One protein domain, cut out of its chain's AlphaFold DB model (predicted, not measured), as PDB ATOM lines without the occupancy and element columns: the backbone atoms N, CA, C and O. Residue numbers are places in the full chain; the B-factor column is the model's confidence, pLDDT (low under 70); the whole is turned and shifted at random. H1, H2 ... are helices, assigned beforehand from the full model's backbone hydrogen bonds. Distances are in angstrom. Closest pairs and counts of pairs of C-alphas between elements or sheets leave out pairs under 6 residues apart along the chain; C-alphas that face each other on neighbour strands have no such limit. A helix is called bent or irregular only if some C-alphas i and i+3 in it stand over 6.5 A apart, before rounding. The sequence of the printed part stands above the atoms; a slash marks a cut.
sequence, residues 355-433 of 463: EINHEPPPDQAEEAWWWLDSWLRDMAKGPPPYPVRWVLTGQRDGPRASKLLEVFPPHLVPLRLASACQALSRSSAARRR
ATOM      1  N   GLU A 355     -32.758 -10.396 -46.461       93.81
ATOM      2  CA  GLU A 355     -31.862 -11.449 -45.996       93.81
ATOM      3  C   GLU A 355     -31.216 -11.084 -44.663       93.81
ATOM      4  O   GLU A 355     -30.773  -9.956 -44.451       93.81
ATOM      5  N   ILE A 356     -31.139 -12.061 -43.759       95.00
ATOM      6  CA  ILE A 356     -30.499 -11.897 -42.455       95.00
ATOM      7  C   ILE A 356     -29.629 -13.104 -42.116       95.00
ATOM      8  O   ILE A 356     -29.911 -14.240 -42.501       95.00
ATOM      9  N   ASN A 357     -28.590 -12.853 -41.325       93.56
ATOM     10  CA  ASN A 357     -27.781 -13.907 -40.725       93.56
ATOM     11  C   ASN A 357     -28.407 -14.385 -39.414       93.56
ATOM     12  O   ASN A 357     -28.969 -13.590 -38.661       93.56
ATOM     13  N   HIS A 358     -28.246 -15.676 -39.128       95.50
ATOM     14  CA  HIS A 358     -28.704 -16.299 -37.891       95.50
ATOM     15  C   HIS A 358     -27.514 -16.676 -37.011       95.50
ATOM     16  O   HIS A 358     -26.579 -17.343 -37.459       95.50
ATOM     17  N   GLU A 359     -27.565 -16.271 -35.744       95.31
ATOM     18  CA  GLU A 359     -26.765 -16.865 -34.672       95.31
ATOM     19  C   GLU A 359     -27.106 -18.363 -34.542       95.31
ATOM     20  O   GLU A 359     -28.170 -18.793 -35.007       95.31
ATOM     21  N   PRO A 360     -26.251 -19.183 -33.903       94.81
ATOM     22  CA  PRO A 360     -26.572 -20.582 -33.653       94.81
ATOM     23  C   PRO A 360     -27.960 -20.734 -33.006       94.81
ATOM     24  O   PRO A 360     -28.270 -19.967 -32.084       94.81
ATOM     25  N   PRO A 361     -28.792 -21.681 -33.481       95.69
ATOM     26  CA  PRO A 361     -30.155 -21.819 -32.991       95.69
ATOM     27  C   PRO A 361     -30.149 -22.104 -31.483       95.69
ATOM     28  O   PRO A 361     -29.388 -22.971 -31.043       95.69
ATOM     29  N   PRO A 362     -30.951 -21.377 -30.685       95.12
ATOM     30  CA  PRO A 362     -31.135 -21.685 -29.272       95.12
ATOM     31  C   PRO A 362     -31.946 -22.977 -29.090       95.12
ATOM     32  O   PRO A 362     -32.522 -23.515 -30.039       95.12
ATOM     33  N   ASP A 363     -32.043 -23.438 -27.845       93.00
ATOM     34  CA  ASP A 363     -32.972 -24.508 -27.484       93.00
ATOM     35  C   ASP A 363     -34.408 -24.111 -27.859       93.00
ATOM     36  O   ASP A 363     -34.763 -22.929 -27.832       93.00
ATOM     37  N   GLN A 364     -35.221 -25.098 -28.249       93.88
ATOM     38  CA  GLN A 364     -36.613 -24.906 -28.691       93.88
ATOM     39  C   GLN A 364     -36.780 -24.004 -29.935       93.88
ATOM     40  O   GLN A 364     -37.870 -23.506 -30.215       93.88
ATOM     41  N   ALA A 365     -35.724 -23.790 -30.731       95.50
ATOM     42  CA  ALA A 365     -35.827 -23.010 -31.967       95.50
ATOM     43  C   ALA A 365     -36.774 -23.641 -33.009       95.50
ATOM     44  O   ALA A 365     -37.444 -22.908 -33.734       95.50
ATOM     45  N   GLU A 366     -36.866 -24.974 -33.066       96.12
ATOM     46  CA  GLU A 366     -37.821 -25.684 -33.935       96.12
ATOM     47  C   GLU A 366     -39.269 -25.473 -33.473       96.12
ATOM     48  O   GLU A 366     -40.132 -25.142 -34.282       96.12
ATOM     49  N   GLU A 367     -39.536 -25.567 -32.167       96.31
ATOM     50  CA  GLU A 367     -40.859 -25.287 -31.587       96.31
ATOM     51  C   GLU A 367     -41.294 -23.843 -31.860       96.31
ATOM     52  O   GLU A 367     -42.430 -23.587 -32.255       96.31
ATOM     53  N   ALA A 368     -40.376 -22.884 -31.711       96.88
ATOM     54  CA  ALA A 368     -40.640 -21.483 -32.018       96.88
ATOM     55  C   ALA A 368     -40.909 -21.235 -33.510       96.88
ATOM     56  O   ALA A 368     -41.711 -20.362 -33.844       96.88
ATOM     57  N   TRP A 369     -40.255 -21.989 -34.398       97.81
ATOM     58  CA  TRP A 369     -40.524 -21.941 -35.832       97.81
ATOM     59  C   TRP A 369     -41.952 -22.407 -36.134       97.81
ATOM     60  O   TRP A 369     -42.705 -21.675 -36.775       97.81
ATOM     61  N   TRP A 370     -42.354 -23.564 -35.595       97.38
ATOM     62  CA  TRP A 370     -43.709 -24.104 -35.761       97.38
ATOM     63  C   TRP A 370     -44.781 -23.198 -35.163       97.38
ATOM     64  O   TRP A 370     -45.843 -23.008 -35.760       97.38
ATOM     65  N   TRP A 371     -44.494 -22.603 -34.004       97.75
ATOM     66  CA  TRP A 371     -45.386 -21.629 -33.388       97.75
ATOM     67  C   TRP A 371     -45.591 -20.417 -34.302       97.75
ATOM     68  O   TRP A 371     -46.727 -19.991 -34.491       97.75
ATOM     69  N   LEU A 372     -44.522 -19.884 -34.905       97.25
ATOM     70  CA  LEU A 372     -44.622 -18.720 -35.789       97.25
ATOM     71  C   LEU A 372     -45.327 -19.046 -37.117       97.25
ATOM     72  O   LEU A 372     -46.103 -18.217 -37.588       97.25
ATOM     73  N   ASP A 373     -45.115 -20.234 -37.696       97.25
ATOM     74  CA  ASP A 373     -45.876 -20.691 -38.874       97.25
ATOM     75  C   ASP A 373     -47.370 -20.835 -38.550       97.25
ATOM     76  O   ASP A 373     -48.221 -20.361 -39.301       97.25
ATOM     77  N   SER A 374     -47.700 -21.390 -37.380       96.81
ATOM     78  CA  SER A 374     -49.088 -21.476 -36.907       96.81
ATOM     79  C   SER A 374     -49.689 -20.093 -36.649       96.81
ATOM     80  O   SER A 374     -50.859 -19.868 -36.944       96.81
ATOM     81  N   TRP A 375     -48.899 -19.154 -36.122       95.81
ATOM     82  CA  TRP A 375     -49.326 -17.777 -35.860       95.81
ATOM     83  C   TRP A 375     -49.647 -17.035 -37.156       95.81
ATOM     84  O   TRP A 375     -50.658 -16.349 -37.221       95.81
ATOM     85  N   LEU A 376     -48.848 -17.233 -38.208       93.81
ATOM     86  CA  LEU A 376     -49.099 -16.655 -39.532       93.81
ATOM     87  C   LEU A 376     -50.414 -17.154 -40.162       93.81
ATOM     88  O   LEU A 376     -50.963 -16.494 -41.040       93.81
ATOM     89  N   ARG A 377     -50.907 -18.317 -39.723       94.25
ATOM     90  CA  ARG A 377     -52.160 -18.944 -40.172       94.25
ATOM     91  C   ARG A 377     -53.335 -18.693 -39.217       94.25
ATOM     92  O   ARG A 377     -54.356 -19.351 -39.371       94.25
ATOM     93  N   ASP A 378     -53.173 -17.831 -38.211       92.44
ATOM     94  CA  ASP A 378     -54.148 -17.588 -37.133       92.44
ATOM     95  C   ASP A 378     -54.517 -18.841 -36.301       92.44
ATOM     96  O   ASP A 378     -55.581 -18.921 -35.692       92.44
ATOM     97  N   MET A 379     -53.610 -19.822 -36.224       94.75
ATOM     98  CA  MET A 379     -53.811 -21.111 -35.533       94.75
ATOM     99  C   MET A 379     -52.928 -21.297 -34.287       94.75
ATOM    100  O   MET A 379     -52.996 -22.334 -33.620       94.75
ATOM    101  N   ALA A 380     -52.062 -20.331 -33.966       90.81
ATOM    102  CA  ALA A 380     -51.179 -20.431 -32.805       90.81
ATOM    103  C   ALA A 380     -51.955 -20.401 -31.480       90.81
ATOM    104  O   ALA A 380     -52.858 -19.594 -31.275       90.81
ATOM    105  N   LYS A 381     -51.539 -21.254 -30.539       91.19
ATOM    106  CA  LYS A 381     -52.062 -21.283 -29.168       91.19
ATOM    107  C   LYS A 381     -51.046 -20.675 -28.202       91.19
ATOM    108  O   LYS A 381     -49.853 -20.963 -28.283       91.19
ATOM    109  N   GLY A 382     -51.541 -19.883 -27.252       91.69
ATOM    110  CA  GLY A 382     -50.730 -19.298 -26.182       91.69
ATOM    111  C   GLY A 382     -49.772 -18.184 -26.639       91.69
ATOM    112  O   GLY A 382     -49.775 -17.784 -27.803       91.69
ATOM    113  N   PRO A 383     -48.968 -17.635 -25.712       94.06
ATOM    114  CA  PRO A 383     -48.017 -16.569 -26.015       94.06
ATOM    115  C   PRO A 383     -46.824 -17.075 -26.849       94.06
ATOM    116  O   PRO A 383     -46.478 -18.254 -26.764       94.06
ATOM    117  N   PRO A 384     -46.135 -16.190 -27.601       95.38
ATOM    118  CA  PRO A 384     -44.968 -16.574 -28.392       95.38
ATOM    119  C   PRO A 384     -43.832 -17.118 -27.509       95.38
ATOM    120  O   PRO A 384     -43.407 -16.415 -26.581       95.38
ATOM    121  N   PRO A 385     -43.274 -18.306 -27.824       94.69
ATOM    122  CA  PRO A 385     -42.080 -18.829 -27.170       94.69
ATOM    123  C   PRO A 385     -40.902 -17.851 -27.220       94.69
ATOM    124  O   PRO A 385     -40.755 -17.063 -28.162       94.69
ATOM    125  N   TYR A 386     -40.005 -17.925 -26.228       92.38
ATOM    126  CA  TYR A 386     -38.829 -17.048 -26.168       92.38
ATOM    127  C   TYR A 386     -38.008 -17.045 -27.476       92.38
ATOM    128  O   TYR A 386     -37.669 -15.941 -27.928       92.38
ATOM    129  N   PRO A 387     -37.746 -18.201 -28.132       96.19
ATOM    130  CA  PRO A 387     -36.956 -18.256 -29.361       96.19
ATOM    131  C   PRO A 387     -37.641 -17.725 -30.628       96.19
ATOM    132  O   PRO A 387     -36.973 -17.616 -31.652       96.19
ATOM    133  N   VAL A 388     -38.917 -17.310 -30.599       96.88
ATOM    134  CA  VAL A 388     -39.572 -16.689 -31.776       96.88
ATOM    135  C   VAL A 388     -38.795 -15.456 -32.256       96.88
ATOM    136  O   VAL A 388     -38.691 -15.198 -33.452       96.88
ATOM    137  N   ARG A 389     -38.145 -14.728 -31.337       95.81
ATOM    138  CA  ARG A 389     -37.231 -13.626 -31.683       95.81
ATOM    139  C   ARG A 389     -36.081 -14.066 -32.590       95.81
ATOM    140  O   ARG A 389     -35.680 -13.295 -33.452       95.81
ATOM    141  N   TRP A 390     -35.555 -15.276 -32.394       97.50
ATOM    142  CA  TRP A 390     -34.450 -15.807 -33.181       97.50
ATOM    143  C   TRP A 390     -34.937 -16.105 -34.593       97.50
ATOM    144  O   TRP A 390     -34.299 -15.681 -35.548       97.50
ATOM    145  N   VAL A 391     -36.133 -16.685 -34.730       97.56
ATOM    146  CA  VAL A 391     -36.771 -16.884 -36.040       97.56
ATOM    147  C   VAL A 391     -36.941 -15.543 -36.767       97.56
ATOM    148  O   VAL A 391     -36.529 -15.409 -37.916       97.56
ATOM    149  N   LEU A 392     -37.476 -14.524 -36.083       97.12
ATOM    150  CA  LEU A 392     -37.759 -13.206 -36.666       97.12
ATOM    151  C   LEU A 392     -36.511 -12.363 -36.964       97.12
ATOM    152  O   LEU A 392     -36.504 -11.588 -37.920       97.12
ATOM    153  N   THR A 393     -35.475 -12.452 -36.128       96.56
ATOM    154  CA  THR A 393     -34.360 -11.487 -36.139       96.56
ATOM    155  C   THR A 393     -32.982 -12.095 -36.348       96.56
ATOM    156  O   THR A 393     -32.010 -11.348 -36.476       96.56
ATOM    157  N   GLY A 394     -32.883 -13.425 -36.342       96.06
ATOM    158  CA  GLY A 394     -31.626 -14.166 -36.368       96.06
ATOM    159  C   GLY A 394     -30.808 -14.072 -35.082       96.06
ATOM    160  O   GLY A 394     -29.681 -14.555 -35.040       96.06
ATOM    161  N   GLN A 395     -31.336 -13.440 -34.031       94.75
ATOM    162  CA  GLN A 395     -30.602 -13.139 -32.801       94.75
ATOM    163  C   GLN A 395     -31.192 -13.897 -31.614       94.75
ATOM    164  O   GLN A 395     -32.411 -13.950 -31.443       94.75
ATOM    165  N   ARG A 396     -30.325 -14.452 -30.760       93.12
ATOM    166  CA  ARG A 396     -30.734 -15.137 -29.522       93.12
ATOM    167  C   ARG A 396     -31.268 -14.165 -28.474       93.12
ATOM    168  O   ARG A 396     -32.175 -14.510 -27.720       93.12
ATOM    169  N   ASP A 397     -30.742 -12.944 -28.470       89.62
ATOM    170  CA  ASP A 397     -31.146 -11.865 -27.573       89.62
ATOM    171  C   ASP A 397     -31.861 -10.747 -28.331       89.62
ATOM    172  O   ASP A 397     -31.562 -10.458 -29.487       89.62
ATOM    173  N   GLY A 398     -32.807 -10.081 -27.667       91.19
ATOM    174  CA  GLY A 398     -33.617  -9.041 -28.301       91.19
ATOM    175  C   GLY A 398     -34.797  -8.576 -27.447       91.19
ATOM    176  O   GLY A 398     -34.909  -8.954 -26.276       91.19
ATOM    177  N   PRO A 399     -35.699  -7.757 -28.009       94.06
ATOM    178  CA  PRO A 399     -36.986  -7.461 -27.388       94.06
ATOM    179  C   PRO A 399     -37.840  -8.727 -27.226       94.06
ATOM    180  O   PRO A 399     -37.593  -9.752 -27.862       94.06
ATOM    181  N   ARG A 400     -38.862  -8.671 -26.364       92.94
ATOM    182  CA  ARG A 400     -39.826  -9.776 -26.212       92.94
ATOM    183  C   ARG A 400     -40.504 -10.072 -27.552       92.94
ATOM    184  O   ARG A 400     -40.855  -9.137 -28.265       92.94
ATOM    185  N   ALA A 401     -40.725 -11.350 -27.863       93.75
ATOM    186  CA  ALA A 401     -41.321 -11.768 -29.133       93.75
ATOM    187  C   ALA A 401     -42.697 -11.122 -29.381       93.75
ATOM    188  O   ALA A 401     -42.938 -10.625 -30.473       93.75
ATOM    189  N   SER A 402     -43.539 -11.008 -28.350       92.94
ATOM    190  CA  SER A 402     -44.819 -10.288 -28.439       92.94
ATOM    191  C   SER A 402     -44.647  -8.829 -28.871       92.94
ATOM    192  O   SER A 402     -45.340  -8.362 -29.765       92.94
ATOM    193  N   LYS A 403     -43.662  -8.127 -28.301       93.81
ATOM    194  CA  LYS A 403     -43.327  -6.747 -28.675       93.81
ATOM    195  C   LYS A 403     -42.745  -6.638 -30.080       93.81
ATOM    196  O   LYS A 403     -43.029  -5.665 -30.767       93.81
ATOM    197  N   LEU A 404     -41.959  -7.619 -30.519       94.62
ATOM    198  CA  LEU A 404     -41.462  -7.658 -31.894       94.62
ATOM    199  C   LEU A 404     -42.609  -7.783 -32.897       94.62
ATOM    200  O   LEU A 404     -42.630  -7.028 -33.861       94.62
ATOM    201  N   LEU A 405     -43.575  -8.671 -32.652       93.88
ATOM    202  CA  LEU A 405     -44.714  -8.886 -33.551       93.88
ATOM    203  C   LEU A 405     -45.586  -7.624 -33.731       93.88
ATOM    204  O   LEU A 405     -46.123  -7.423 -34.811       93.88
ATOM    205  N   GLU A 406     -45.653  -6.722 -32.740       91.44
ATOM    206  CA  GLU A 406     -46.361  -5.426 -32.851       91.44
ATOM    207  C   GLU A 406     -45.769  -4.491 -33.936       91.44
ATOM    208  O   GLU A 406     -46.455  -3.609 -34.466       91.44
ATOM    209  N   VAL A 407     -44.480  -4.640 -34.264       94.75
ATOM    210  CA  VAL A 407     -43.760  -3.770 -35.214       94.75
ATOM    211  C   VAL A 407     -43.232  -4.515 -36.443       94.75
ATOM    212  O   VAL A 407     -42.872  -3.871 -37.428       94.75
ATOM    213  N   PHE A 408     -43.173  -5.847 -36.400       95.44
ATOM    214  CA  PHE A 408     -42.559  -6.655 -37.446       95.44
ATOM    215  C   PHE A 408     -43.307  -6.494 -38.778       95.44
ATOM    216  O   PHE A 408     -44.528  -6.660 -38.804       95.44
ATOM    217  N   PRO A 409     -42.625  -6.185 -39.898       94.06
ATOM    218  CA  PRO A 409     -43.300  -6.070 -41.186       94.06
ATOM    219  C   PRO A 409     -43.904  -7.419 -41.614       94.06
ATOM    220  O   PRO A 409     -43.151  -8.386 -41.763       94.06
ATOM    221  N   PRO A 410     -45.226  -7.512 -41.864       92.75
ATOM    222  CA  PRO A 410     -45.882  -8.794 -42.144       92.75
ATOM    223  C   PRO A 410     -45.291  -9.537 -43.349       92.75
ATOM    224  O   PRO A 410     -45.100 -10.747 -43.303       92.75
ATOM    225  N   HIS A 411     -44.904  -8.798 -44.394       94.06
ATOM    226  CA  HIS A 411     -44.303  -9.363 -45.606       94.06
ATOM    227  C   HIS A 411     -42.939 -10.039 -45.368       94.06
ATOM    228  O   HIS A 411     -42.523 -10.866 -46.174       94.06
ATOM    229  N   LEU A 412     -42.240  -9.722 -44.269       96.75
ATOM    230  CA  LEU A 412     -40.969 -10.362 -43.927       96.75
ATOM    231  C   LEU A 412     -41.163 -11.692 -43.186       96.75
ATOM    232  O   LEU A 412     -40.244 -12.506 -43.180       96.75
ATOM    233  N   VAL A 413     -42.324 -11.957 -42.572       96.12
ATOM    234  CA  VAL A 413     -42.536 -13.159 -41.737       96.12
ATOM    235  C   VAL A 413     -42.310 -14.471 -42.510       96.12
ATOM    236  O   VAL A 413     -41.538 -15.300 -42.016       96.12
ATOM    237  N   PRO A 414     -42.846 -14.667 -43.735       96.94
ATOM    238  CA  PRO A 414     -42.573 -15.880 -44.512       96.94
ATOM    239  C   PRO A 414     -41.085 -16.042 -44.856       96.94
ATOM    240  O   PRO A 414     -40.532 -17.140 -44.781       96.94
ATOM    241  N   LEU A 415     -40.404 -14.934 -45.167       97.06
ATOM    242  CA  LEU A 415     -38.966 -14.919 -45.458       97.06
ATOM    243  C   LEU A 415     -38.144 -15.307 -44.224       97.06
ATOM    244  O   LEU A 415     -37.157 -16.041 -44.320       97.06
ATOM    245  N   ARG A 416     -38.570 -14.862 -43.036       97.06
ATOM    246  CA  ARG A 416     -37.955 -15.253 -41.765       97.06
ATOM    247  C   ARG A 416     -38.119 -16.736 -41.483       97.06
ATOM    248  O   ARG A 416     -37.111 -17.377 -41.195       97.06
ATOM    249  N   LEU A 417     -39.318 -17.292 -41.659       97.19
ATOM    250  CA  LEU A 417     -39.551 -18.735 -41.544       97.19
ATOM    251  C   LEU A 417     -38.630 -19.525 -42.486       97.19
ATOM    252  O   LEU A 417     -37.925 -20.428 -42.031       97.19
ATOM    253  N   ALA A 418     -38.546 -19.143 -43.763       96.88
ATOM    254  CA  ALA A 418     -37.665 -19.808 -44.724       96.88
ATOM    255  C   ALA A 418     -36.183 -19.745 -44.300       96.88
ATOM    256  O   ALA A 418     -35.507 -20.774 -44.229       96.88
ATOM    257  N   SER A 419     -35.682 -18.555 -43.948       96.81
ATOM    258  CA  SER A 419     -34.280 -18.367 -43.538       96.81
ATOM    259  C   SER A 419     -33.919 -19.125 -42.251       96.81
ATOM    260  O   SER A 419     -32.843 -19.723 -42.155       96.81
ATOM    261  N   ALA A 420     -34.831 -19.163 -41.275       96.88
ATOM    262  CA  ALA A 420     -34.647 -19.872 -40.014       96.88
ATOM    263  C   ALA A 420     -34.648 -21.395 -40.216       96.88
ATOM    264  O   ALA A 420     -33.809 -22.088 -39.642       96.88
ATOM    265  N   CYS A 421     -35.517 -21.918 -41.090       96.69
ATOM    266  CA  CYS A 421     -35.533 -23.336 -41.465       96.69
ATOM    267  C   CYS A 421     -34.188 -23.771 -42.079       96.69
ATOM    268  O   CYS A 421     -33.621 -24.807 -41.709       96.69
ATOM    269  N   GLN A 422     -33.610 -22.939 -42.953       95.12
ATOM    270  CA  GLN A 422     -32.275 -23.181 -43.505       95.12
ATOM    271  C   GLN A 422     -31.190 -23.162 -42.417       95.12
ATOM    272  O   GLN A 422     -30.293 -24.008 -42.414       95.12
ATOM    273  N   ALA A 423     -31.250 -22.218 -41.473       94.69
ATOM    274  CA  ALA A 423     -30.307 -22.148 -40.357       94.69
ATOM    275  C   ALA A 423     -30.386 -23.382 -39.436       94.69
ATOM    276  O   ALA A 423     -29.344 -23.948 -39.087       94.69
ATOM    277  N   LEU A 424     -31.597 -23.850 -39.117       94.94
ATOM    278  CA  LEU A 424     -31.834 -25.090 -38.370       94.94
ATOM    279  C   LEU A 424     -31.248 -26.299 -39.106       94.94
ATOM    280  O   LEU A 424     -30.454 -27.047 -38.532       94.94
ATOM    281  N   SER A 425     -31.540 -26.428 -40.402       93.31
ATOM    282  CA  SER A 425     -31.032 -27.512 -41.251       93.31
ATOM    283  C   SER A 425     -29.499 -27.549 -41.288       93.31
ATOM    284  O   SER A 425     -28.889 -28.608 -41.105       93.31
ATOM    285  N   ARG A 426     -28.851 -26.384 -41.445       92.25
ATOM    286  CA  ARG A 426     -27.383 -26.258 -41.403       92.25
ATOM    287  C   ARG A 426     -26.806 -26.683 -40.051       92.25
ATOM    288  O   ARG A 426     -25.817 -27.417 -40.025       92.25
ATOM    289  N   SER A 427     -27.424 -26.270 -38.944       90.38
ATOM    290  CA  SER A 427     -26.995 -26.647 -37.589       90.38
ATOM    291  C   SER A 427     -27.125 -28.154 -37.342       90.38
ATOM    292  O   SER A 427     -26.203 -28.788 -36.821       90.38
ATOM    293  N   SER A 428     -28.226 -28.767 -37.778       88.50
ATOM    294  CA  SER A 428     -28.439 -30.215 -37.677       88.50
ATOM    295  C   SER A 428     -27.425 -31.005 -38.514       88.50
ATOM    296  O   SER A 428     -26.846 -31.979 -38.030       88.50
ATOM    297  N   ALA A 429     -27.117 -30.551 -39.733       86.75
ATOM    298  CA  ALA A 429     -26.080 -31.158 -40.571       86.75
ATOM    299  C   ALA A 429     -24.663 -31.012 -39.981       86.75
ATOM    300  O   ALA A 429     -23.834 -31.910 -40.137       86.75
ATOM    301  N   ALA A 430     -24.365 -29.895 -39.308       85.06
ATOM    302  CA  ALA A 430     -23.096 -29.698 -38.606       85.06
ATOM    303  C   ALA A 430     -22.963 -30.651 -37.405       85.06
ATOM    304  O   ALA A 430     -21.940 -31.325 -37.284       85.06
ATOM    305  N   ARG A 431     -24.022 -30.790 -36.592       83.69
ATOM    306  CA  ARG A 431     -24.076 -31.731 -35.456       83.69
ATOM    307  C   ARG A 431     -23.888 -33.188 -35.888       83.69
ATOM    308  O   ARG A 431     -23.118 -33.916 -35.266       83.69
ATOM    309  N   ARG A 432     -24.524 -33.603 -36.992       81.44
ATOM    310  CA  ARG A 432     -24.335 -34.951 -37.565       81.44
ATOM    311  C   ARG A 432     -22.896 -35.182 -38.038       81.44
ATOM    312  O   ARG A 432     -22.345 -36.257 -37.836       81.44
ATOM    313  N   ARG A 433     -22.251 -34.176 -38.639       77.81
ATOM    314  CA  ARG A 433     -20.845 -34.279 -39.071       77.81
ATOM    315  C   ARG A 433     -19.869 -34.345 -37.895       77.81
ATOM    316  O   ARG A 433     -18.913 -35.117 -37.959       77.81
TER     317      ARG A 433
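Overview. This is residues 355 to 433 of the 463 residues of an uncharacterized protein of Nocardiopsis sp. CNZ304 (UniProt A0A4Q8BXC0). What is the main picture? One long helix, H4, has H1 side by side with it along part of its length, running the opposite way, and the short helix H2 crosses both at a steep angle. H3, shorter still, is joined to H2 by a loop, and the last residues of H4, 425 to 433, reach out past the other helices and make much of the length. What is it made of? The printed part has 79 residues with four named helices, H1, H2, H3, H4 in chain order, and no named strand; the class is all helix. How large is its outline? It is compact, with a radius of gyration of the C-alphas of 11.9 A, yet elongated, spanning 38 by 23 by 21 A.

Along the chain. Where does the longest helix run? H4, residues 410 to 433, begins at C-alpha 410 (-45.882, -8.794, -42.144) and ends at C-alpha 433 (-20.845, -34.279, -39.071), 35.9 A away. It is irregular, but only just: C-alphas 411 and 414 are 6.8 A apart. Where are the others? H1, residues 365 to 376, begins at C-alpha 365 (-35.827, -23.010, -31.967) and measures 16.5 A. H2 is residues 388 to 393, 8.6 A long, and H3 is residues 401 to 405, 6.3 A long.

Arrangement. What does H4 touch? With residues 413 to 424 alone it touches H1, at a shallow tilt of 22 degrees, opposite ways; the closest C-alphas, of Trp 369 and Leu 417, are 6.6 A apart. With residues 413 to 420 alone it touches H2, about perpendicular at 77 degrees, the closest C-alphas being those of Val 391 and Ala 420, 5.4 A apart. Which helix is the hub? H2 is, touching three others. It touches H1 about perpendicular at 84 degrees, with the closest C-alphas, of Ala 368 and Val 388, 4.9 A apart; it only just touches H3, with 3 pairs of C-alphas within 8 A, the closest those of Arg 389 and Ala 401, 5.2 A apart. What stays apart? H3 is apart from H1 and from H4. How do the backbones run? In H1, H2 and H3 every O i to N i+4 pair is within hydrogen-bond range; in H4, 18 of 20 are.

Size, cuts and confidence. How far does it reach? The two C-alphas farthest apart, of Glu 406 and Arg 433, are 39.0 A from each other. Is there a cut, and which links are long? The printed part has no cut. The link from H1 to H2, 11 residues, is long; that from H2 to H3 is short, and that from H3 to H4 is tight. Where is confidence low? No printed residue is under 70, and the mean pLDDT of the printed part of this model is 94.0.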